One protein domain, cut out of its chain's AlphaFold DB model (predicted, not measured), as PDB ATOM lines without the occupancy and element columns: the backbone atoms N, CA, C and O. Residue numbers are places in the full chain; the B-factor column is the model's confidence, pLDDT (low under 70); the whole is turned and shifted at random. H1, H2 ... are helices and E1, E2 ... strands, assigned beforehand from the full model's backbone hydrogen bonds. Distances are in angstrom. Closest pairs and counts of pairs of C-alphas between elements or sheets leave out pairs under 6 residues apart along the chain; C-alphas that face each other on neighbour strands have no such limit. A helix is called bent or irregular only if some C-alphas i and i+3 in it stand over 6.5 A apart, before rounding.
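AT A GLANCE: This is residues 351 to 401 and 578 to 686 of the 695 residues of an uncharacterized protein of Phellinidium pouzarii (UniProt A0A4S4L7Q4). Picture a core made by helix H3 with the small hairpin E3 E4 packed beside it; at one end of the longest axis helices H1 and H4 pack on each other at 45 degrees with the short H2 near them, and at the other end lies a second hairpin, E1 E2. Two long links, residues 599 to 622 and 638 to 653, run out to that far hairpin and back again. The printed part has 160 residues with four named helices and four named strands, in the order H1 H2 H3 E1 E2 H4 E3 E4; each hairpin is a two-stranded antiparallel sheet, E1 - E2 and E3 - E4. The class is mixed, helices and strands, with under half of the residues in named elements. The whole is compact, with a radius of gyration of the C-alphas of 17.6 A and spans of 57 by 44 by 28 A.

HOW THE PARTS SIT: Start at Glu 351 and pass through residues 351 to 374, which hold no named element, to reach H1, residues 375 to 393. A tight link leads to H2, residues 398 to 401; residues 388 to 392 of H1 alone touch it, the closest C-alphas being those of Ala 388 and Leu 401, 6.3 A apart. Beyond the cut, look at H3, residues 585 to 598, and then at the hairpin of E1, residues 623 to 626, and E2, residues 634 to 637. Its strands are antiparallel, at 149 degrees; check N 626 and O 634 at 2.9 A and N 634 and O 626 at 2.8 A, within hydrogen-bond range. H4, residues 654 to 668, touches H1 at a steep tilt of 45 degrees, opposite ways, with the C-alphas of Arg 382 and Ser 666 the closest at 4.5 A. H2 and H4 are close but not clearly touching, with the closest C-alphas, of Phe 398 and Leu 655, 7.1 A apart. H3 and H4 only just touch, with 3 pairs of C-alphas within 8 A, made by residues 592 to 595 and 661 to 664 alone; Phe 595 and His 661 have the closest C-alphas, 6.8 A apart, and the lines of the helices are about perpendicular at 90 degrees. Last comes the hairpin of E3, residues 674 to 677, and E4, residues 682 to 685, antiparallel at 144 degrees, with N 675 and O 684 at 2.8 A. The closest C-alphas of H3 and E4 are those of Ala 594 and Gly 682, 3.7 A apart. H1 and H3 are apart, and so are E2 and E3. In H1, H3 and H4 every O i to N i+4 pair is within hydrogen-bond range, while H2 is too short for such a pair.

IN THESE COORDINATES: Find C-alpha 375 at (39.477, 3.879, 83.147); from there H1 runs 27.2 A to C-alpha 393. H3 begins at C-alpha 585, at (37.349, -12.616, 75.993), and is 20.1 A long. H4 is 19.6 A long and is neither bent nor irregular, but only just: C-alphas 665 and 668 are 6.2 A apart. E4 ends at C-alpha 685, at (37.013, 8.115, 64.299).

THE WHOLE: The two C-alphas farthest apart are those of Thr 394 and Leu 618, at 57.1 A. Residues 402 to 577 are not printed, and C-alphas 401 and 578 are 27.1 A apart across that cut. The links from H3 to E1 and from E2 to H4 are long. The mean pLDDT of the printed part is 76.2; 48 residues are under 70, among them residues 388 to 401, 611 to 620 and 644 to 660.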
ATOM      1  N   GLU A 351      26.436   8.787  73.725       66.31
ATOM      2  CA  GLU A 351      27.016   8.240  74.957       66.31
ATOM      3  C   GLU A 351      28.481   7.805  74.771       66.31
ATOM      4  O   GLU A 351      29.318   8.074  75.630       66.31
ATOM      5  N   TRP A 352      28.833   7.262  73.598       77.06
ATOM      6  CA  TRP A 352      30.203   6.852  73.263       77.06
ATOM      7  C   TRP A 352      31.205   8.014  73.243       77.06
ATOM      8  O   TRP A 352      32.408   7.772  73.256       77.06
ATOM      9  N   GLN A 353      30.748   9.275  73.233       68.56
ATOM     10  CA  GLN A 353      31.629  10.443  73.287       68.56
ATOM     11  C   GLN A 353      32.505  10.453  74.551       68.56
ATOM     12  O   GLN A 353      33.667  10.852  74.464       68.56
ATOM     13  N   PHE A 354      31.972  10.009  75.694       72.81
ATOM     14  CA  PHE A 354      32.621  10.132  77.008       72.81
ATOM     15  C   PHE A 354      33.296   8.842  77.494       72.81
ATOM     16  O   PHE A 354      34.051   8.872  78.461       72.81
ATOM     17  N   GLU A 355      33.056   7.722  76.814       79.44
ATOM     18  CA  GLU A 355      33.654   6.423  77.133       79.44
ATOM     19  C   GLU A 355      35.175   6.434  76.921       79.44
ATOM     20  O   GLU A 355      35.660   6.925  75.898       79.44
ATOM     21  N   THR A 356      35.948   5.851  77.838       84.62
ATOM     22  CA  THR A 356      37.420   5.784  77.715       84.62
ATOM     23  C   THR A 356      37.864   4.812  76.619       84.62
ATOM     24  O   THR A 356      38.833   5.082  75.915       84.62
ATOM     25  N   LEU A 357      37.134   3.711  76.426       86.94
ATOM     26  CA  LEU A 357      37.342   2.755  75.340       86.94
ATOM     27  C   LEU A 357      35.987   2.312  74.784       86.94
ATOM     28  O   LEU A 357      35.104   1.900  75.538       86.94
ATOM     29  N   VAL A 358      35.844   2.350  73.460       89.06
ATOM     30  CA  VAL A 358      34.654   1.862  72.756       89.06
ATOM     31  C   VAL A 358      35.040   0.684  71.873       89.06
ATOM     32  O   VAL A 358      35.818   0.839  70.934       89.06
ATOM     33  N   VAL A 359      34.471  -0.484  72.174       91.94
ATOM     34  CA  VAL A 359      34.566  -1.696  71.350       91.94
ATOM     35  C   VAL A 359      33.159  -2.094  70.932       91.94
ATOM     36  O   VAL A 359      32.434  -2.738  71.696       91.94
ATOM     37  N   ALA A 360      32.755  -1.645  69.746       90.75
ATOM     38  CA  ALA A 360      31.403  -1.783  69.226       90.75
ATOM     39  C   ALA A 360      31.055  -3.246  68.908       90.75
ATOM     40  O   ALA A 360      31.828  -3.967  68.275       90.75
ATOM     41  N   ASP A 361      29.866  -3.678  69.328       92.00
ATOM     42  CA  ASP A 361      29.293  -4.956  68.915       92.00
ATOM     43  C   ASP A 361      28.879  -4.896  67.423       92.00
ATOM     44  O   ASP A 361      28.188  -3.959  67.017       92.00
ATOM     45  N   PRO A 362      29.273  -5.875  66.588       90.69
ATOM     46  CA  PRO A 362      29.001  -5.883  65.148       90.69
ATOM     47  C   PRO A 362      27.522  -6.090  64.789       90.69
ATOM     48  O   PRO A 362      27.126  -5.811  63.651       90.69
ATOM     49  N   PHE A 363      26.703  -6.595  65.717       88.88
ATOM     50  CA  PHE A 363      25.304  -6.957  65.467       88.88
ATOM     51  C   PHE A 363      24.301  -6.169  66.309       88.88
ATOM     52  O   PHE A 363      23.146  -6.069  65.901       88.88
ATOM     53  N   ILE A 364      24.715  -5.588  67.442       85.44
ATOM     54  CA  ILE A 364      23.868  -4.722  68.276       85.44
ATOM     55  C   ILE A 364      24.309  -3.259  68.127       85.44
ATOM     56  O   ILE A 364      25.283  -2.854  68.770       85.44
ATOM     57  N   PRO A 365      23.573  -2.435  67.352       76.88
ATOM     58  CA  PRO A 365      23.825  -1.001  67.253       76.88
ATOM     59  C   PRO A 365      23.951  -0.344  68.635       76.88
ATOM     60  O   PRO A 365      23.109  -0.548  69.510       76.88
ATOM     61  N   GLY A 366      25.013   0.439  68.840       78.69
ATOM     62  CA  GLY A 366      25.226   1.194  70.079       78.69
ATOM     63  C   GLY A 366      25.808   0.423  71.271       78.69
ATOM     64  O   GLY A 366      26.249   1.032  72.244       78.69
ATOM     65  N   LYS A 367      25.907  -0.909  71.220       86.19
ATOM     66  CA  LYS A 367      26.482  -1.674  72.334       86.19
ATOM     67  C   LYS A 367      28.011  -1.548  72.370       86.19
ATOM     68  O   LYS A 367      28.706  -2.133  71.541       86.19
ATOM     69  N   ASN A 368      28.533  -0.871  73.392       90.12
ATOM     70  CA  ASN A 368      29.952  -0.912  73.749       90.12
ATOM     71  C   ASN A 368      30.248  -2.156  74.610       90.12
ATOM     72  O   ASN A 368      29.799  -2.258  75.752       90.12
ATOM     73  N   THR A 369      31.029  -3.102  74.091       89.31
ATOM     74  CA  THR A 369      31.430  -4.321  74.820       89.31
ATOM     75  C   THR A 369      32.483  -4.083  75.905       89.31
ATOM     76  O   THR A 369      32.638  -4.925  76.792       89.31
ATOM     77  N   ALA A 370      33.153  -2.925  75.878       88.31
ATOM     78  CA  ALA A 370      34.094  -2.465  76.897       88.31
ATOM     79  C   ALA A 370      33.461  -1.513  77.936       88.31
ATOM     80  O   ALA A 370      34.087  -1.239  78.953       88.31
ATOM     81  N   GLY A 371      32.209  -1.067  77.758       86.44
ATOM     82  CA  GLY A 371      31.574   0.000  78.563       86.44
ATOM     83  C   GLY A 371      31.262  -0.327  80.034       86.44
ATOM     84  O   GLY A 371      30.533   0.404  80.693       86.44
ATOM     85  N   SER A 372      31.760  -1.448  80.568       85.06
ATOM     86  CA  SER A 372      31.737  -1.736  82.015       85.06
ATOM     87  C   SER A 372      33.131  -1.856  82.638       85.06
ATOM     88  O   SER A 372      33.251  -2.203  83.814       85.06
ATOM     89  N   ILE A 373      34.171  -1.582  81.846       87.00
ATOM     90  CA  ILE A 373      35.572  -1.546  82.255       87.00
ATOM     91  C   ILE A 373      35.875  -0.121  82.721       87.00
ATOM     92  O   ILE A 373      35.544   0.842  82.033       87.00
ATOM     93  N   LYS A 374      36.485   0.022  83.898       87.06
ATOM     94  CA  LYS A 374      36.836   1.344  84.431       87.06
ATOM     95  C   LYS A 374      38.095   1.918  83.753       87.06
ATOM     96  O   LYS A 374      38.933   1.125  83.312       87.06
ATOM     97  N   PRO A 375      38.289   3.253  83.733       84.12
ATOM     98  CA  PRO A 375      39.477   3.879  83.147       84.12
ATOM     99  C   PRO A 375      40.798   3.325  83.697       84.12
ATOM    100  O   PRO A 375      41.708   3.048  82.923       84.12
ATOM    101  N   GLU A 376      40.880   3.044  85.002       86.25
ATOM    102  CA  GLU A 376      42.118   2.565  85.632       86.25
ATOM    103  C   GLU A 376      42.530   1.177  85.107       86.25
ATOM    104  O   GLU A 376      43.713   0.878  84.974       86.25
ATOM    105  N   VAL A 377      41.559   0.331  84.743       84.62
ATOM    106  CA  VAL A 377      41.820  -0.980  84.121       84.62
ATOM    107  C   VAL A 377      42.324  -0.819  82.686       84.62
ATOM    108  O   VAL A 377      43.144  -1.617  82.234       84.62
ATOM    109  N   ILE A 378      41.853   0.204  81.969       83.12
ATOM    110  CA  ILE A 378      42.319   0.519  80.614       83.12
ATOM    111  C   ILE A 378      43.764   1.029  80.669       83.12
ATOM    112  O   ILE A 378      44.576   0.622  79.842       83.12
ATOM    113  N   ASP A 379      44.124   1.835  81.668       81.19
ATOM    114  CA  ASP A 379      45.509   2.282  81.849       81.19
ATOM    115  C   ASP A 379      46.453   1.143  82.266       81.19
ATOM    116  O   ASP A 379      47.550   1.046  81.713       81.19
ATOM    117  N   ILE A 380      46.018   0.211  83.129       80.81
ATOM    118  CA  ILE A 380      46.776  -1.026  83.409       80.81
ATOM    119  C   ILE A 380      46.947  -1.852  82.125       80.81
ATOM    120  O   ILE A 380      48.053  -2.290  81.824       80.81
ATOM    121  N   PHE A 381      45.888  -2.031  81.329       84.69
ATOM    122  CA  PHE A 381      45.959  -2.743  80.049       84.69
ATOM    123  C   PHE A 381      46.955  -2.095  79.077       84.69
ATOM    124  O   PHE A 381      47.764  -2.798  78.479       84.69
ATOM    125  N   ARG A 382      46.966  -0.761  78.965       83.62
ATOM    126  CA  ARG A 382      47.924  -0.015  78.129       83.62
ATOM    127  C   ARG A 382      49.363  -0.163  78.623       83.62
ATOM    128  O   ARG A 382      50.262  -0.359  77.806       83.62
ATOM    129  N   ALA A 383      49.582  -0.095  79.937       72.38
ATOM    130  CA  ALA A 383      50.894  -0.306  80.545       72.38
ATOM    131  C   ALA A 383      51.407  -1.735  80.299       72.38
ATOM    132  O   ALA A 383      52.553  -1.915  79.890       72.38
ATOM    133  N   GLU A 384      50.542  -2.739  80.453       78.75
ATOM    134  CA  GLU A 384      50.867  -4.139  80.178       78.75
ATOM    135  C   GLU A 384      51.094  -4.412  78.687       78.75
ATOM    136  O   GLU A 384      52.006  -5.166  78.350       78.75
ATOM    137  N   CYS A 385      50.345  -3.775  77.779       76.88
ATOM    138  CA  CYS A 385      50.624  -3.815  76.339       76.88
ATOM    139  C   CYS A 385      52.019  -3.257  76.021       76.88
ATOM    140  O   CYS A 385      52.771  -3.897  75.286       76.88
ATOM    141  N   ARG A 386      52.399  -2.118  76.620       75.38
ATOM    142  CA  ARG A 386      53.725  -1.514  76.412       75.38
ATOM    143  C   ARG A 386      54.842  -2.382  76.996       75.38
ATOM    144  O   ARG A 386      55.855  -2.595  76.341       75.38
ATOM    145  N   ARG A 387      54.654  -2.926  78.205       77.81
ATOM    146  CA  ARG A 387      55.595  -3.874  78.830       77.81
ATOM    147  C   ARG A 387      55.762  -5.131  77.973       77.81
ATOM    148  O   ARG A 387      56.877  -5.617  77.819       77.81
ATOM    149  N   ALA A 388      54.668  -5.645  77.411       69.69
ATOM    150  CA  ALA A 388      54.695  -6.808  76.536       69.69
ATOM    151  C   ALA A 388      55.464  -6.532  75.234       69.69
ATOM    152  O   ALA A 388      56.309  -7.341  74.855       69.69
ATOM    153  N   ALA A 389      55.229  -5.381  74.597       65.75
ATOM    154  CA  ALA A 389      55.979  -4.948  73.423       65.75
ATOM    155  C   ALA A 389      57.489  -4.855  73.716       65.75
ATOM    156  O   ALA A 389      58.280  -5.540  73.072       65.75
ATOM    157  N   LEU A 390      57.878  -4.120  74.764       66.88
ATOM    158  CA  LEU A 390      59.283  -3.941  75.153       66.88
ATOM    159  C   LEU A 390      60.009  -5.264  75.456       66.88
ATOM    160  O   LEU A 390      61.191  -5.396  75.160       66.88
ATOM    161  N   LEU A 391      59.329  -6.257  76.040       61.75
ATOM    162  CA  LEU A 391      59.938  -7.572  76.263       61.75
ATOM    163  C   LEU A 391      60.154  -8.340  74.955       61.75
ATOM    164  O   LEU A 391      61.194  -8.977  74.794       61.75
ATOM    165  N   LEU A 392      59.214  -8.270  74.014       62.28
ATOM    166  CA  LEU A 392      59.369  -8.905  72.705       62.28
ATOM    167  C   LEU A 392      60.513  -8.257  71.899       62.28
ATOM    168  O   LEU A 392      61.301  -8.994  71.314       62.28
ATOM    169  N   ASP A 393      60.706  -6.935  71.992       63.31
ATOM    170  CA  ASP A 393      61.869  -6.225  71.413       63.31
ATOM    171  C   ASP A 393      63.224  -6.717  71.962       63.31
ATOM    172  O   ASP A 393      64.245  -6.654  71.276       63.31
ATOM    173  N   THR A 394      63.260  -7.252  73.188       62.94
ATOM    174  CA  THR A 394      64.475  -7.877  73.757       62.94
ATOM    175  C   THR A 394      64.690  -9.332  73.319       62.94
ATOM    176  O   THR A 394      65.607  -9.989  73.809       62.94
ATOM    177  N   GLY A 395      63.855  -9.861  72.419       62.62
ATOM    178  CA  GLY A 395      63.895 -11.263  71.995       62.62
ATOM    179  C   GLY A 395      63.307 -12.242  73.019       62.62
ATOM    180  O   GLY A 395      63.589 -13.440  72.948       62.62
ATOM    181  N   CYS A 396      62.502 -11.777  73.986       58.44
ATOM    182  CA  CYS A 396      61.839 -12.684  74.926       58.44
ATOM    183  C   CYS A 396      60.831 -13.590  74.209       58.44
ATOM    184  O   CYS A 396      60.010 -13.143  73.410       58.44
ATOM    185  N   THR A 397      60.804 -14.869  74.576       63.34
ATOM    186  CA  THR A 397      59.764 -15.795  74.118       63.34
ATOM    187  C   THR A 397      58.387 -15.435  74.691       63.34
ATOM    188  O   THR A 397      58.269 -14.880  75.787       63.34
ATOM    189  N   PHE A 398      57.309 -15.866  74.023       60.00
ATOM    190  CA  PHE A 398      55.946 -15.730  74.563       60.00
ATOM    191  C   PHE A 398      55.765 -16.422  75.930       60.00
ATOM    192  O   PHE A 398      54.920 -16.011  76.718       60.00
ATOM    193  N   ALA A 399      56.581 -17.429  76.264       60.78
ATOM    194  CA  ALA A 399      56.559 -18.051  77.588       60.78
ATOM    195  C   ALA A 399      57.066 -17.098  78.681       60.78
ATOM    196  O   ALA A 399      56.443 -16.987  79.736       60.78
ATOM    197  N   GLN A 400      58.150 -16.368  78.403       64.62
ATOM    198  CA  GLN A 400      58.706 -15.345  79.295       64.62
ATOM    199  C   GLN A 400      57.779 -14.122  79.402       64.62
ATOM    200  O   GLN A 400      57.638 -13.553  80.482       64.62
ATOM    201  N   LEU A 401      57.061 -13.773  78.326       64.31
ATOM    202  CA  LEU A 401      56.062 -12.693  78.303       64.31
ATOM    203  C   LEU A 401      54.954 -12.853  79.366       64.31
ATOM    204  O   LEU A 401      54.443 -11.863  79.900       64.31
ATOM    205  N   ASN A 578      33.378 -10.252  93.200       50.41
ATOM    206  CA  ASN A 578      34.305  -9.828  94.260       50.41
ATOM    207  C   ASN A 578      35.577  -9.090  93.781       50.41
ATOM    208  O   ASN A 578      36.467  -8.834  94.585       50.41
ATOM    209  N   GLU A 579      35.649  -8.701  92.506       72.00
ATOM    210  CA  GLU A 579      36.824  -8.085  91.873       72.00
ATOM    211  C   GLU A 579      36.413  -6.959  90.909       72.00
ATOM    212  O   GLU A 579      35.257  -6.862  90.483       72.00
ATOM    213  N   THR A 580      37.364  -6.113  90.511       78.88
ATOM    214  CA  THR A 580      37.147  -5.125  89.444       78.88
ATOM    215  C   THR A 580      36.850  -5.835  88.119       78.88
ATOM    216  O   THR A 580      37.563  -6.756  87.731       78.88
ATOM    217  N   ARG A 581      35.811  -5.399  87.391       84.44
ATOM    218  CA  ARG A 581      35.535  -5.916  86.040       84.44
ATOM    219  C   ARG A 581      36.645  -5.518  85.079       84.44
ATOM    220  O   ARG A 581      36.958  -4.335  84.951       84.44
ATOM    221  N   THR A 582      37.169  -6.505  84.370       88.06
ATOM    222  CA  THR A 582      38.140  -6.316  83.290       88.06
ATOM    223  C   THR A 582      37.557  -6.837  81.971       88.06
ATOM    224  O   THR A 582      36.334  -6.977  81.849       88.06
ATOM    225  N   PHE A 583      38.373  -7.045  80.935       86.75
ATOM    226  CA  PHE A 583      37.858  -7.336  79.598       86.75
ATOM    227  C   PHE A 583      37.103  -8.668  79.552       86.75
ATOM    228  O   PHE A 583      37.413  -9.626  80.259       86.75
ATOM    229  N   SER A 584      36.115  -8.750  78.659       88.88
ATOM    230  CA  SER A 584      35.605 -10.048  78.226       88.88
ATOM    231  C   SER A 584      36.523 -10.625  77.150       88.88
ATOM    232  O   SER A 584      37.059  -9.888  76.322       88.88
ATOM    233  N   SER A 585      36.638 -11.954  77.095       86.19
ATOM    234  CA  SER A 585      37.349 -12.616  75.993       86.19
ATOM    235  C   SER A 585      36.771 -12.238  74.618       86.19
ATOM    236  O   SER A 585      37.523 -12.155  73.657       86.19
ATOM    237  N   TYR A 586      35.469 -11.936  74.525       91.31
ATOM    238  CA  TYR A 586      34.835 -11.448  73.296       91.31
ATOM    239  C   TYR A 586      35.296 -10.031  72.908       91.31
ATOM    240  O   TYR A 586      35.638  -9.808  71.752       91.31
ATOM    241  N   ALA A 587      35.388  -9.093  73.858       90.88
ATOM    242  CA  ALA A 587      35.911  -7.748  73.590       90.88
ATOM    243  C   ALA A 587      37.372  -7.797  73.101       90.88
ATOM    244  O   ALA A 587      37.709  -7.141  72.119       90.88
ATOM    245  N   LEU A 588      38.208  -8.645  73.717       87.38
ATOM    246  CA  LEU A 588      39.582  -8.888  73.258       87.38
ATOM    247  C   LEU A 588      39.618  -9.472  71.834       87.38
ATOM    248  O   LEU A 588      40.418  -9.026  71.020       87.38
ATOM    249  N   MET A 589      38.722 -10.410  71.497       91.25
ATOM    250  CA  MET A 589      38.615 -10.949  70.130       91.25
ATOM    251  C   MET A 589      38.236  -9.874  69.105       91.25
ATOM    252  O   MET A 589      38.840  -9.827  68.036       91.25
ATOM    253  N   LEU A 590      37.278  -8.996  69.425       94.50
ATOM    254  CA  LEU A 590      36.901  -7.878  68.551       94.50
ATOM    255  C   LEU A 590      38.067  -6.902  68.342       94.50
ATOM    256  O   LEU A 590      38.307  -6.486  67.212       94.50
ATOM    257  N   MET A 591      38.823  -6.584  69.400       93.25
ATOM    258  CA  MET A 591      40.040  -5.769  69.303       93.25
ATOM    259  C   MET A 591      41.086  -6.433  68.400       93.25
ATOM    260  O   MET A 591      41.559  -5.809  67.453       93.25
ATOM    261  N   THR A 592      41.404  -7.714  68.599       87.69
ATOM    262  CA  THR A 592      42.384  -8.406  67.746       87.69
ATOM    263  C   THR A 592      41.925  -8.504  66.282       87.69
ATOM    264  O   THR A 592      42.735  -8.272  65.389       87.69
ATOM    265  N   ILE A 593      40.638  -8.751  66.000       89.69
ATOM    266  CA  ILE A 593      40.106  -8.732  64.620       89.69
ATOM    267  C   ILE A 593      40.222  -7.331  64.004       89.69
ATOM    268  O   ILE A 593      40.651  -7.205  62.859       89.69
ATOM    269  N   ALA A 594      39.903  -6.275  64.758       87.88
ATOM    270  CA  ALA A 594      40.044  -4.898  64.294       87.88
ATOM    271  C   ALA A 594      41.497  -4.528  63.976       87.88
ATOM    272  O   ALA A 594      41.759  -3.921  62.940       87.88
ATOM    273  N   PHE A 595      42.448  -4.943  64.818       85.38
ATOM    274  CA  PHE A 595      43.878  -4.785  64.552       85.38
ATOM    275  C   PHE A 595      44.284  -5.487  63.243       85.38
ATOM    276  O   PHE A 595      44.967  -4.890  62.411       85.38
ATOM    277  N   PHE A 596      43.811  -6.715  63.007       84.00
ATOM    278  CA  PHE A 596      44.045  -7.421  61.742       84.00
ATOM    279  C   PHE A 596      43.432  -6.686  60.535       84.00
ATOM    280  O   PHE A 596      44.049  -6.658  59.474       84.00
ATOM    281  N   GLN A 597      42.256  -6.066  60.667       82.12
ATOM    282  CA  GLN A 597      41.641  -5.289  59.581       82.12
ATOM    283  C   GLN A 597      42.407  -3.994  59.272       82.12
ATOM    284  O   GLN A 597      42.678  -3.716  58.105       82.12
ATOM    285  N   VAL A 598      42.827  -3.246  60.300       76.94
ATOM    286  CA  VAL A 598      43.649  -2.026  60.153       76.94
ATOM    287  C   VAL A 598      44.974  -2.327  59.443       76.94
ATOM    288  O   VAL A 598      45.417  -1.539  58.611       76.94
ATOM    289  N   ASN A 599      45.571  -3.493  59.708       71.25
ATOM    290  CA  ASN A 599      46.811  -3.952  59.070       71.25
ATOM    291  C   ASN A 599      46.588  -4.742  57.763       71.25
ATOM    292  O   ASN A 599      47.521  -5.344  57.238       71.25
ATOM    293  N   VAL A 600      45.365  -4.747  57.213       76.50
ATOM    294  CA  VAL A 600      45.016  -5.416  55.941       76.50
ATOM    295  C   VAL A 600      45.308  -6.936  55.950       76.50
ATOM    296  O   VAL A 600      45.532  -7.553  54.911       76.50
ATOM    297  N   LEU A 601      45.266  -7.563  57.131       73.75
ATOM    298  CA  LEU A 601      45.387  -9.012  57.351       73.75
ATOM    299  C   LEU A 601      44.026  -9.734  57.341       73.75
ATOM    300  O   LEU A 601      43.979 -10.963  57.279       73.75
ATOM    301  N   LEU A 602      42.920  -8.987  57.434       80.94
ATOM    302  CA  LEU A 602      41.543  -9.474  57.286       80.94
ATOM    303  C   LEU A 602      40.687  -8.451  56.519       80.94
ATOM    304  O   LEU A 602      40.886  -7.246  56.679       80.94
ATOM    305  N   PRO A 603      39.697  -8.895  55.722       87.75
ATOM    306  CA  PRO A 603      38.723  -8.000  55.103       87.75
ATOM    307  C   PRO A 603      37.683  -7.503  56.123       87.75
ATOM    308  O   PRO A 603      37.568  -8.019  57.233       87.75
ATOM    309  N   ASN A 604      36.840  -6.550  55.724       89.00
ATOM    310  CA  ASN A 604      35.588  -6.275  56.428       89.00
ATOM    311  C   ASN A 604      34.469  -7.159  55.859       89.00
ATOM    312  O   ASN A 604      33.969  -6.897  54.765       89.00
ATOM    313  N   LEU A 605      34.053  -8.191  56.601       89.38
ATOM    314  CA  LEU A 605      32.975  -9.080  56.153       89.38
ATOM    315  C   LEU A 605      31.606  -8.389  56.122       89.38
ATOM    316  O   LEU A 605      30.721  -8.855  55.418       89.38
ATOM    317  N   GLN A 606      31.412  -7.266  56.811       89.06
ATOM    318  CA  GLN A 606      30.143  -6.528  56.833       89.06
ATOM    319  C   GLN A 606      30.169  -5.258  55.965       89.06
ATOM    320  O   GLN A 606      29.250  -4.439  56.034       89.06
ATOM    321  N   ALA A 607      31.191  -5.100  55.115       86.44
ATOM    322  CA  ALA A 607      31.267  -4.007  54.153       86.44
ATOM    323  C   ALA A 607      30.015  -3.962  53.261       86.44
ATOM    324  O   ALA A 607      29.576  -4.987  52.736       86.44
ATOM    325  N   ASN A 608      29.464  -2.759  53.080       82.62
ATOM    326  CA  ASN A 608      28.245  -2.481  52.308       82.62
ATOM    327  C   ASN A 608      26.957  -3.164  52.827       82.62
ATOM    328  O   ASN A 608      25.961  -3.193  52.110       82.62
ATOM    329  N   ILE A 609      26.939  -3.674  54.068       81.00
ATOM    330  CA  ILE A 609      25.740  -4.249  54.705       81.00
ATOM    331  C   ILE A 609      25.170  -3.265  55.735       81.00
ATOM    332  O   ILE A 609      25.810  -2.978  56.754       81.00
ATOM    333  N   SER A 610      23.936  -2.795  55.517       74.62
ATOM    334  CA  SER A 610      23.252  -1.865  56.428       74.62
ATOM    335  C   SER A 610      23.133  -2.424  57.852       74.62
ATOM    336  O   SER A 610      22.870  -3.609  58.068       74.62
ATOM    337  N   SER A 611      23.355  -1.579  58.857       65.94
ATOM    338  CA  SER A 611      23.273  -1.954  60.279       65.94
ATOM    339  C   SER A 611      21.846  -2.244  60.750       65.94
ATOM    340  O   SER A 611      21.659  -3.058  61.650       65.94
ATOM    341  N   SER A 612      20.859  -1.622  60.107       63.78
ATOM    342  CA  SER A 612      19.426  -1.863  60.258       63.78
ATOM    343  C   SER A 612      18.774  -1.811  58.871       63.78
ATOM    344  O   SER A 612      19.233  -1.038  58.028       63.78
ATOM    345  N   PRO A 613      17.713  -2.589  58.606       57.75
ATOM    346  CA  PRO A 613      16.798  -2.308  57.509       57.75
ATOM    347  C   PRO A 613      15.856  -1.157  57.900       57.75
ATOM    348  O   PRO A 613      15.603  -0.940  59.088       57.75
ATOM    349  N   ASP A 614      15.296  -0.471  56.902       55.78
ATOM    350  CA  ASP A 614      14.339   0.631  57.108       55.78
ATOM    351  C   ASP A 614      12.973   0.158  57.643       55.78
ATOM    352  O   ASP A 614      12.219   0.946  58.214       55.78
ATOM    353  N   THR A 615      12.672  -1.143  57.525       58.31
ATOM    354  CA  THR A 615      11.456  -1.764  58.069       58.31
ATOM    355  C   THR A 615      11.771  -3.145  58.661       58.31
ATOM    356  O   THR A 615      12.259  -4.018  57.938       58.31
ATOM    357  N   PRO A 616      11.467  -3.408  59.947       61.53
ATOM    358  CA  PRO A 616      11.567  -4.748  60.522       61.53
ATOM    359  C   PRO A 616      10.446  -5.662  60.005       61.53
ATOM    360  O   PRO A 616       9.331  -5.660  60.526       61.53
ATOM    361  N   ALA A 617      10.726  -6.470  58.982       60.28
ATOM    362  CA  ALA A 617       9.837  -7.571  58.622       60.28
ATOM    363  C   ALA A 617       9.987  -8.708  59.649       60.28
ATOM    364  O   ALA A 617      11.092  -9.196  59.881       60.28
ATOM    365  N   LEU A 618       8.868  -9.143  60.241       56.78
ATOM    366  CA  LEU A 618       8.809 -10.100  61.363       56.78
ATOM    367  C   LEU A 618       9.522 -11.444  61.108       56.78
ATOM    368  O   LEU A 618       9.845 -12.149  62.060       56.78
ATOM    369  N   THR A 619       9.762 -11.791  59.842       56.78
ATOM    370  CA  THR A 619      10.313 -13.076  59.390       56.78
ATOM    371  C   THR A 619      11.483 -12.919  58.407       56.78
ATOM    372  O   THR A 619      11.699 -13.796  57.573       56.78
ATOM    373  N   ALA A 620      12.208 -11.793  58.424       64.88
ATOM    374  CA  ALA A 620      13.343 -11.607  57.518       64.88
ATOM    375  C   ALA A 620      14.514 -12.539  57.879       64.88
ATOM    376  O   ALA A 620      15.038 -12.493  58.994       64.88
ATOM    377  N   GLU A 621      14.949 -13.358  56.922       75.06
ATOM    378  CA  GLU A 621      16.192 -14.128  57.025       75.06
ATOM    379  C   GLU A 621      17.384 -13.181  57.250       75.06
ATOM    380  O   GLU A 621      17.422 -12.079  56.699       75.06
ATOM    381  N   GLY A 622      18.337 -13.575  58.101       79.25
ATOM    382  CA  GLY A 622      19.501 -12.742  58.420       79.25
ATOM    383  C   GLY A 622      19.267 -11.638  59.463       79.25
ATOM    384  O   GLY A 622      20.177 -10.845  59.726       79.25
ATOM    385  N   TYR A 623      18.087 -11.602  60.098       85.75
ATOM    386  CA  TYR A 623      17.763 -10.661  61.177       85.75
ATOM    387  C   TYR A 623      17.113 -11.334  62.396       85.75
ATOM    388  O   TYR A 623      16.356 -12.297  62.269       85.75
ATOM    389  N   PHE A 624      17.364 -10.791  63.592       87.12
ATOM    390  CA  PHE A 624      16.716 -11.229  64.834       87.12
ATOM    391  C   PHE A 624      16.502 -10.082  65.832       87.12
ATOM    392  O   PHE A 624      17.239  -9.096  65.855       87.12
ATOM    393  N   TRP A 625      15.509 -10.227  66.706       86.88
ATOM    394  CA  TRP A 625      15.233  -9.322  67.814       86.88
ATOM    395  C   TRP A 625      16.018  -9.721  69.066       86.88
ATOM    396  O   TRP A 625      15.687 -10.703  69.741       86.88
ATOM    397  N   LYS A 626      17.004  -8.904  69.449       86.62
ATOM    398  CA  LYS A 626      17.643  -8.984  70.767       86.62
ATOM    399  C   LYS A 626      16.919  -8.066  71.746       86.62
ATOM    400  O   LYS A 626      16.954  -6.848  71.600       86.62
ATOM    401  N   ARG A 627      16.367  -8.616  72.827       83.06
ATOM    402  CA  ARG A 627      16.003  -7.817  74.010       83.06
ATOM    403  C   ARG A 627      17.221  -7.680  74.939       83.06
ATOM    404  O   ARG A 627      17.709  -8.704  75.423       83.06
ATOM    405  N   PRO A 628      17.768  -6.475  75.180       70.38
ATOM    406  CA  PRO A 628      18.722  -6.249  76.262       70.38
ATOM    407  C   PRO A 628      17.996  -6.328  77.616       70.38
ATOM    408  O   PRO A 628      16.801  -6.061  77.705       70.38
ATOM    409  N   GLY A 629      18.707  -6.674  78.697       67.00
ATOM    410  CA  GLY A 629      18.087  -6.866  80.026       67.00
ATOM    411  C   GLY A 629      17.416  -5.617  80.613       67.00
ATOM    412  O   GLY A 629      16.563  -5.727  81.489       67.00
ATOM    413  N   LYS A 630      17.794  -4.436  80.119       64.94
ATOM    414  CA  LYS A 630      17.067  -3.173  80.265       64.94
ATOM    415  C   LYS A 630      17.047  -2.513  78.886       64.94
ATOM    416  O   LYS A 630      18.115  -2.345  78.303       64.94
ATOM    417  N   GLY A 631      15.868  -2.152  78.386       71.06
ATOM    418  CA  GLY A 631      15.690  -1.484  77.092       71.06
ATOM    419  C   GLY A 631      14.697  -2.188  76.164       71.06
ATOM    420  O   GLY A 631      14.204  -3.278  76.457       71.06
ATOM    421  N   ASN A 632      14.404  -1.536  75.042       79.88
ATOM    422  CA  ASN A 632      13.512  -2.056  74.005       79.88
ATOM    423  C   ASN A 632      14.190  -3.174  73.201       79.88
ATOM    424  O   ASN A 632      15.417  -3.269  73.169       79.88
ATOM    425  N   ALA A 633      13.396  -4.015  72.531       84.06
ATOM    426  CA  ALA A 633      13.935  -4.988  71.587       84.06
ATOM    427  C   ALA A 633      14.663  -4.263  70.439       84.06
ATOM    428  O   ALA A 633      14.141  -3.303  69.875       84.06
ATOM    429  N   VAL A 634      15.865  -4.731  70.109       85.19
ATOM    430  CA  VAL A 634      16.733  -4.198  69.055       85.19
ATOM    431  C   VAL A 634      16.726  -5.171  67.884       85.19
ATOM    432  O   VAL A 634      16.956  -6.368  68.072       85.19
ATOM    433  N   TRP A 635      16.474  -4.662  66.682       85.38
ATOM    434  CA  TRP A 635      16.521  -5.447  65.454       85.38
ATOM    435  C   TRP A 635      17.967  -5.531  64.959       85.38
ATOM    436  O   TRP A 635      18.590  -4.516  64.660       85.38
ATOM    437  N   CYS A 636      18.524  -6.738  64.957       86.00
ATOM    438  CA  CYS A 636      19.944  -6.996  64.744       86.00
ATOM    439  C   CYS A 636      20.157  -7.669  63.385       86.00
ATOM    440  O   CYS A 636      19.586  -8.729  63.130       86.00
ATOM    441  N   ASN A 637      20.998  -7.078  62.532       87.31
ATOM    442  CA  ASN A 637      21.389  -7.654  61.244       87.31
ATOM    443  C   ASN A 637      22.650  -8.521  61.397       87.31
ATOM    444  O   ASN A 637      23.733  -7.964  61.607       87.31
ATOM    445  N   TYR A 638      22.516  -9.847  61.259       88.75
ATOM    446  CA  TYR A 638      23.632 -10.799  61.364       88.75
ATOM    447  C   TYR A 638      24.279 -11.178  60.023       88.75
ATOM    448  O   TYR A 638      25.203 -11.993  60.002       88.75
ATOM    449  N   HIS A 639      23.847 -10.580  58.906       88.31
ATOM    450  CA  HIS A 639      24.481 -10.803  57.610       88.31
ATOM    451  C   HIS A 639      25.961 -10.392  57.610       88.31
ATOM    452  O   HIS A 639      26.355  -9.343  58.136       88.31
ATOM    453  N   PHE A 640      26.762 -11.206  56.929       87.50
ATOM    454  CA  PHE A 640      28.134 -10.920  56.541       87.50
ATOM    455  C   PHE A 640      28.412 -11.569  55.175       87.50
ATOM    456  O   PHE A 640      27.825 -12.590  54.818       87.50
ATOM    457  N   ASN A 641      29.291 -10.957  54.390       85.31
ATOM    458  CA  ASN A 641      29.668 -11.406  53.058       85.31
ATOM    459  C   ASN A 641      30.511 -12.685  53.131       85.31
ATOM    460  O   ASN A 641      31.443 -12.784  53.931       85.31
ATOM    461  N   SER A 642      30.245 -13.632  52.230       78.31
ATOM    462  CA  SER A 642      31.190 -14.713  51.949       78.31
ATOM    463  C   SER A 642      32.319 -14.172  51.073       78.31
ATOM    464  O   SER A 642      32.065 -13.576  50.026       78.31
ATOM    465  N   VAL A 643      33.564 -14.376  51.496       71.50
ATOM    466  CA  VAL A 643      34.763 -13.972  50.751       71.50
ATOM    467  C   VAL A 643      35.496 -15.249  50.332       71.50
ATOM    468  O   VAL A 643      35.660 -16.136  51.174       71.50
ATOM    469  N   PRO A 644      35.939 -15.390  49.065       58.12
ATOM    470  CA  PRO A 644      36.811 -16.495  48.670       58.12
ATOM    471  C   PRO A 644      38.036 -16.556  49.584       58.12
ATOM    472  O   PRO A 644      38.488 -15.513  50.048       58.12
ATOM    473  N   SER A 645      38.604 -17.740  49.820       51.47
ATOM    474  CA  SER A 645      39.792 -17.903  50.669       51.47
ATOM    475  C   SER A 645      41.006 -17.160  50.092       51.47
ATOM    476  O   SER A 645      41.808 -17.724  49.346       51.47
ATOM    477  N   VAL A 646      41.136 -15.872  50.423       44.19
ATOM    478  CA  VAL A 646      42.297 -15.054  50.086       44.19
ATOM    479  C   VAL A 646      43.442 -15.543  50.956       44.19
ATOM    480  O   VAL A 646      43.431 -15.359  52.170       44.19
ATOM    481  N   GLN A 647      44.437 -16.177  50.340       43.12
ATOM    482  CA  GLN A 647      45.689 -16.475  51.025       43.12
ATOM    483  C   GLN A 647      46.408 -15.148  51.290       43.12
ATOM    484  O   GLN A 647      47.052 -14.593  50.401       43.12
ATOM    485  N   PHE A 648      46.266 -14.615  52.505       44.97
ATOM    486  CA  PHE A 648      47.115 -13.537  52.997       44.97
ATOM    487  C   PHE A 648      48.539 -14.097  53.136       44.97
ATOM    488  O   PHE A 648      48.823 -14.891  54.026       44.97
ATOM    489  N   TYR A 649      49.420 -13.735  52.198       38.66
ATOM    490  CA  TYR A 649      50.755 -14.335  52.046       38.66
ATOM    491  C   TYR A 649      51.819 -13.807  53.022       38.66
ATOM    492  O   TYR A 649      52.993 -14.147  52.883       38.66
ATOM    493  N   HIS A 650      51.429 -13.009  54.013       41.91
ATOM    494  CA  HIS A 650      52.324 -12.571  55.077       41.91
ATOM    495  C   HIS A 650      52.117 -13.452  56.308       41.91
ATOM    496  O   HIS A 650      51.303 -13.161  57.181       41.91
ATOM    497  N   LEU A 651      52.891 -14.538  56.359       40.97
ATOM    498  CA  LEU A 651      53.285 -15.152  57.622       40.97
ATOM    499  C   LEU A 651      54.241 -14.180  58.328       40.97
ATOM    500  O   LEU A 651      55.452 -14.365  58.295       40.97
ATOM    501  N   CYS A 652      53.694 -13.123  58.929       46.59
ATOM    502  CA  CYS A 652      54.338 -12.515  60.089       46.59
ATOM    503  C   CYS A 652      54.414 -13.600  61.167       46.59
ATOM    504  O   CYS A 652      53.472 -14.399  61.289       46.59
ATOM    505  N   GLU A 653      55.491 -13.655  61.950       56.69
ATOM    506  CA  GLU A 653      55.501 -14.609  63.048       56.69
ATOM    507  C   GLU A 653      54.405 -14.243  64.056       56.69
ATOM    508  O   GLU A 653      53.977 -13.088  64.185       56.69
ATOM    509  N   VAL A 654      53.915 -15.242  64.794       54.84
ATOM    510  CA  VAL A 654      52.930 -14.988  65.856       54.84
ATOM    511  C   VAL A 654      53.517 -14.003  66.876       54.84
ATOM    512  O   VAL A 654      52.785 -13.160  67.378       54.84
ATOM    513  N   LEU A 655      54.833 -14.040  67.118       57.94
ATOM    514  CA  LEU A 655      55.534 -13.098  67.995       57.94
ATOM    515  C   LEU A 655      55.516 -11.662  67.448       57.94
ATOM    516  O   LEU A 655      55.051 -10.779  68.164       57.94
ATOM    517  N   ASP A 656      55.894 -11.437  66.185       60.88
ATOM    518  CA  ASP A 656      55.819 -10.118  65.525       60.88
ATOM    519  C   ASP A 656      54.395  -9.547  65.555       60.88
ATOM    520  O   ASP A 656      54.171  -8.345  65.722       60.88
ATOM    521  N   THR A 657      53.407 -10.434  65.412       59.06
ATOM    522  CA  THR A 657      51.989 -10.074  65.430       59.06
ATOM    523  C   THR A 657      51.518  -9.731  66.850       59.06
ATOM    524  O   THR A 657      50.752  -8.783  67.015       59.06
ATOM    525  N   VAL A 658      51.998 -10.433  67.891       59.91
ATOM    526  CA  VAL A 658      51.773 -10.068  69.308       59.91
ATOM    527  C   VAL A 658      52.460  -8.749  69.651       59.91
ATOM    528  O   VAL A 658      51.834  -7.916  70.305       59.91
ATOM    529  N   TYR A 659      53.692  -8.532  69.184       63.97
ATOM    530  CA  TYR A 659      54.420  -7.277  69.359       63.97
ATOM    531  C   TYR A 659      53.639  -6.108  68.759       63.97
ATOM    532  O   TYR A 659      53.228  -5.197  69.475       63.97
ATOM    533  N   SER A 660      53.340  -6.192  67.462       64.88
ATOM    534  CA  SER A 660      52.641  -5.144  66.717       64.88
ATOM    535  C   SER A 660      51.255  -4.857  67.306       64.88
ATOM    536  O   SER A 660      50.849  -3.700  67.405       64.88
ATOM    537  N   HIS A 661      50.545  -5.895  67.764       72.69
ATOM    538  CA  HIS A 661      49.280  -5.757  68.486       72.69
ATOM    539  C   HIS A 661      49.470  -5.037  69.833       72.69
ATOM    540  O   HIS A 661      48.698  -4.134  70.153       72.69
ATOM    541  N   GLY A 662      50.493  -5.395  70.616       69.25
ATOM    542  CA  GLY A 662      50.847  -4.725  71.871       69.25
ATOM    543  C   GLY A 662      51.130  -3.236  71.669       69.25
ATOM    544  O   GLY A 662      50.416  -2.405  72.229       69.25
ATOM    545  N   SER A 663      52.090  -2.911  70.800       69.81
ATOM    546  CA  SER A 663      52.494  -1.540  70.460       69.81
ATOM    547  C   SER A 663      51.336  -0.699  69.906       69.81
ATOM    548  O   SER A 663      51.222   0.496  70.194       69.81
ATOM    549  N   TYR A 664      50.424  -1.315  69.144       76.06
ATOM    550  CA  TYR A 664      49.230  -0.632  68.648       76.06
ATOM    551  C   TYR A 664      48.300  -0.189  69.786       76.06
ATOM    552  O   TYR A 664      47.884   0.971  69.828       76.06
ATOM    553  N   TRP A 665      47.995  -1.085  70.731       81.94
ATOM    554  CA  TRP A 665      47.083  -0.783  71.839       81.94
ATOM    555  C   TRP A 665      47.716   0.036  72.967       81.94
ATOM    556  O   TRP A 665      46.971   0.680  73.708       81.94
ATOM    557  N   SER A 666      49.040   0.057  73.121       74.00
ATOM    558  CA  SER A 666      49.698   0.955  74.077       74.00
ATOM    559  C   SER A 666      49.785   2.394  73.561       74.00
ATOM    560  O   SER A 666      49.422   3.323  74.292       74.00
ATOM    561  N   ASP A 667      50.239   2.569  72.313       71.88
ATOM    562  CA  ASP A 667      50.807   3.840  71.846       71.88
ATOM    563  C   ASP A 667      50.180   4.404  70.557       71.88
ATOM    564  O   ASP A 667      50.203   5.621  70.365       71.88
ATOM    565  N   GLN A 668      49.577   3.577  69.692       76.38
ATOM    566  CA  GLN A 668      49.020   4.044  68.408       76.38
ATOM    567  C   GLN A 668      47.513   4.356  68.462       76.38
ATOM    568  O   GLN A 668      47.065   5.349  67.880       76.38
ATOM    569  N   PHE A 669      46.719   3.532  69.155       82.31
ATOM    570  CA  PHE A 669      45.263   3.690  69.252       82.31
ATOM    571  C   PHE A 669      44.873   4.895  70.125       82.31
ATOM    572  O   PHE A 669      45.229   4.970  71.306       82.31
ATOM    573  N   LYS A 670      44.093   5.845  69.588       83.88
ATOM    574  CA  LYS A 670      43.751   7.084  70.307       83.88
ATOM    575  C   LYS A 670      42.450   6.903  71.080       83.88
ATOM    576  O   LYS A 670      41.400   7.379  70.660       83.88
ATOM    577  N   TYR A 671      42.543   6.254  72.240       83.06
ATOM    578  CA  TYR A 671      41.433   5.909  73.145       83.06
ATOM    579  C   TYR A 671      40.296   6.941  73.235       83.06
ATOM    580  O   TYR A 671      39.139   6.585  73.033       83.06
ATOM    581  N   SER A 672      40.601   8.222  73.466       79.56
ATOM    582  CA  SER A 672      39.604   9.297  73.613       79.56
ATOM    583  C   SER A 672      38.934   9.761  72.311       79.56
ATOM    584  O   SER A 672      38.016  10.579  72.355       79.56
ATOM    585  N   LEU A 673      39.393   9.287  71.152       79.00
ATOM    586  CA  LEU A 673      39.063   9.840  69.836       79.00
ATOM    587  C   LEU A 673      38.678   8.780  68.796       79.00
ATOM    588  O   LEU A 673      38.017   9.120  67.817       79.00
ATOM    589  N   ASP A 674      39.067   7.525  69.002       85.06
ATOM    590  CA  ASP A 674      38.828   6.411  68.089       85.06
ATOM    591  C   ASP A 674      37.840   5.396  68.709       85.06
ATOM    592  O   ASP A 674      37.570   5.408  69.917       85.06
ATOM    593  N   ILE A 675      37.259   4.543  67.864       86.44
ATOM    594  CA  ILE A 675      36.318   3.465  68.200       86.44
ATOM    595  C   ILE A 675      36.782   2.193  67.490       86.44
ATOM    596  O   ILE A 675      37.056   2.214  66.291       86.44
ATOM    597  N   VAL A 676      36.804   1.071  68.208       91.06
ATOM    598  CA  VAL A 676      37.009  -0.257  67.623       91.06
ATOM    599  C   VAL A 676      35.674  -0.747  67.054       91.06
ATOM    600  O   VAL A 676      34.714  -0.937  67.799       91.06
ATOM    601  N   SER A 677      35.605  -0.934  65.736       91.06
ATOM    602  CA  SER A 677      34.399  -1.284  64.978       91.06
ATOM    603  C   SER A 677      34.751  -2.213  63.812       91.06
ATOM    604  O   SER A 677      35.049  -1.772  62.700       91.06
ATOM    605  N   ILE A 678      34.695  -3.532  64.040       91.31
ATOM    606  CA  ILE A 678      35.024  -4.518  62.988       91.31
ATOM    607  C   ILE A 678      34.039  -4.505  61.809       91.31
ATOM    608  O   ILE A 678      34.361  -4.975  60.718       91.31
ATOM    609  N   ARG A 679      32.847  -3.935  62.036       89.62
ATOM    610  CA  ARG A 679      31.802  -3.705  61.036       89.62
ATOM    611  C   ARG A 679      32.141  -2.558  60.082       89.62
ATOM    612  O   ARG A 679      31.686  -2.559  58.941       89.62
ATOM    613  N   GLU A 680      32.944  -1.595  60.524       83.94
ATOM    614  CA  GLU A 680      33.326  -0.408  59.748       83.94
ATOM    615  C   GLU A 680      34.788  -0.466  59.262       83.94
ATOM    616  O   GLU A 680      35.306   0.515  58.742       83.94
ATOM    617  N   GLY A 681      35.442  -1.633  59.361       81.00
ATOM    618  CA  GLY A 681      36.806  -1.854  58.859       81.00
ATOM    619  C   GLY A 681      37.907  -1.837  59.919       81.00
ATOM    620  O   GLY A 681      39.078  -1.724  59.573       81.00
ATOM    621  N   GLY A 682      37.552  -1.968  61.197       86.69
ATOM    622  CA  GLY A 682      38.488  -2.202  62.294       86.69
ATOM    623  C   GLY A 682      38.501  -1.050  63.284       86.69
ATOM    624  O   GLY A 682      38.039  -1.215  64.412       86.69
ATOM    625  N   VAL A 683      38.986   0.122  62.873       85.69
ATOM    626  CA  VAL A 683      39.017   1.324  63.719       85.69
ATOM    627  C   VAL A 683      38.496   2.536  62.957       85.69
ATOM    628  O   VAL A 683      38.919   2.806  61.835       85.69
ATOM    629  N   VAL A 684      37.585   3.280  63.588       84.75
ATOM    630  CA  VAL A 684      36.982   4.506  63.047       84.75
ATOM    631  C   VAL A 684      37.107   5.669  64.021       84.75
ATOM    632  O   VAL A 684      37.292   5.487  65.224       84.75
ATOM    633  N   ARG A 685      36.975   6.889  63.503       83.38
ATOM    634  CA  ARG A 685      37.013   8.115  64.299       83.38
ATOM    635  C   ARG A 685      35.675   8.371  64.994       83.38
ATOM    636  O   ARG A 685      34.626   8.189  64.377       83.38
ATOM    637  N   ARG A 686      35.696   8.866  66.236       80.25
ATOM    638  CA  ARG A 686      34.507   9.425  66.900       80.25
ATOM    639  C   ARG A 686      33.980  10.624  66.105       80.25
ATOM    640  O   ARG A 686      34.758  11.491  65.711       80.25
TER     641      ARG A 686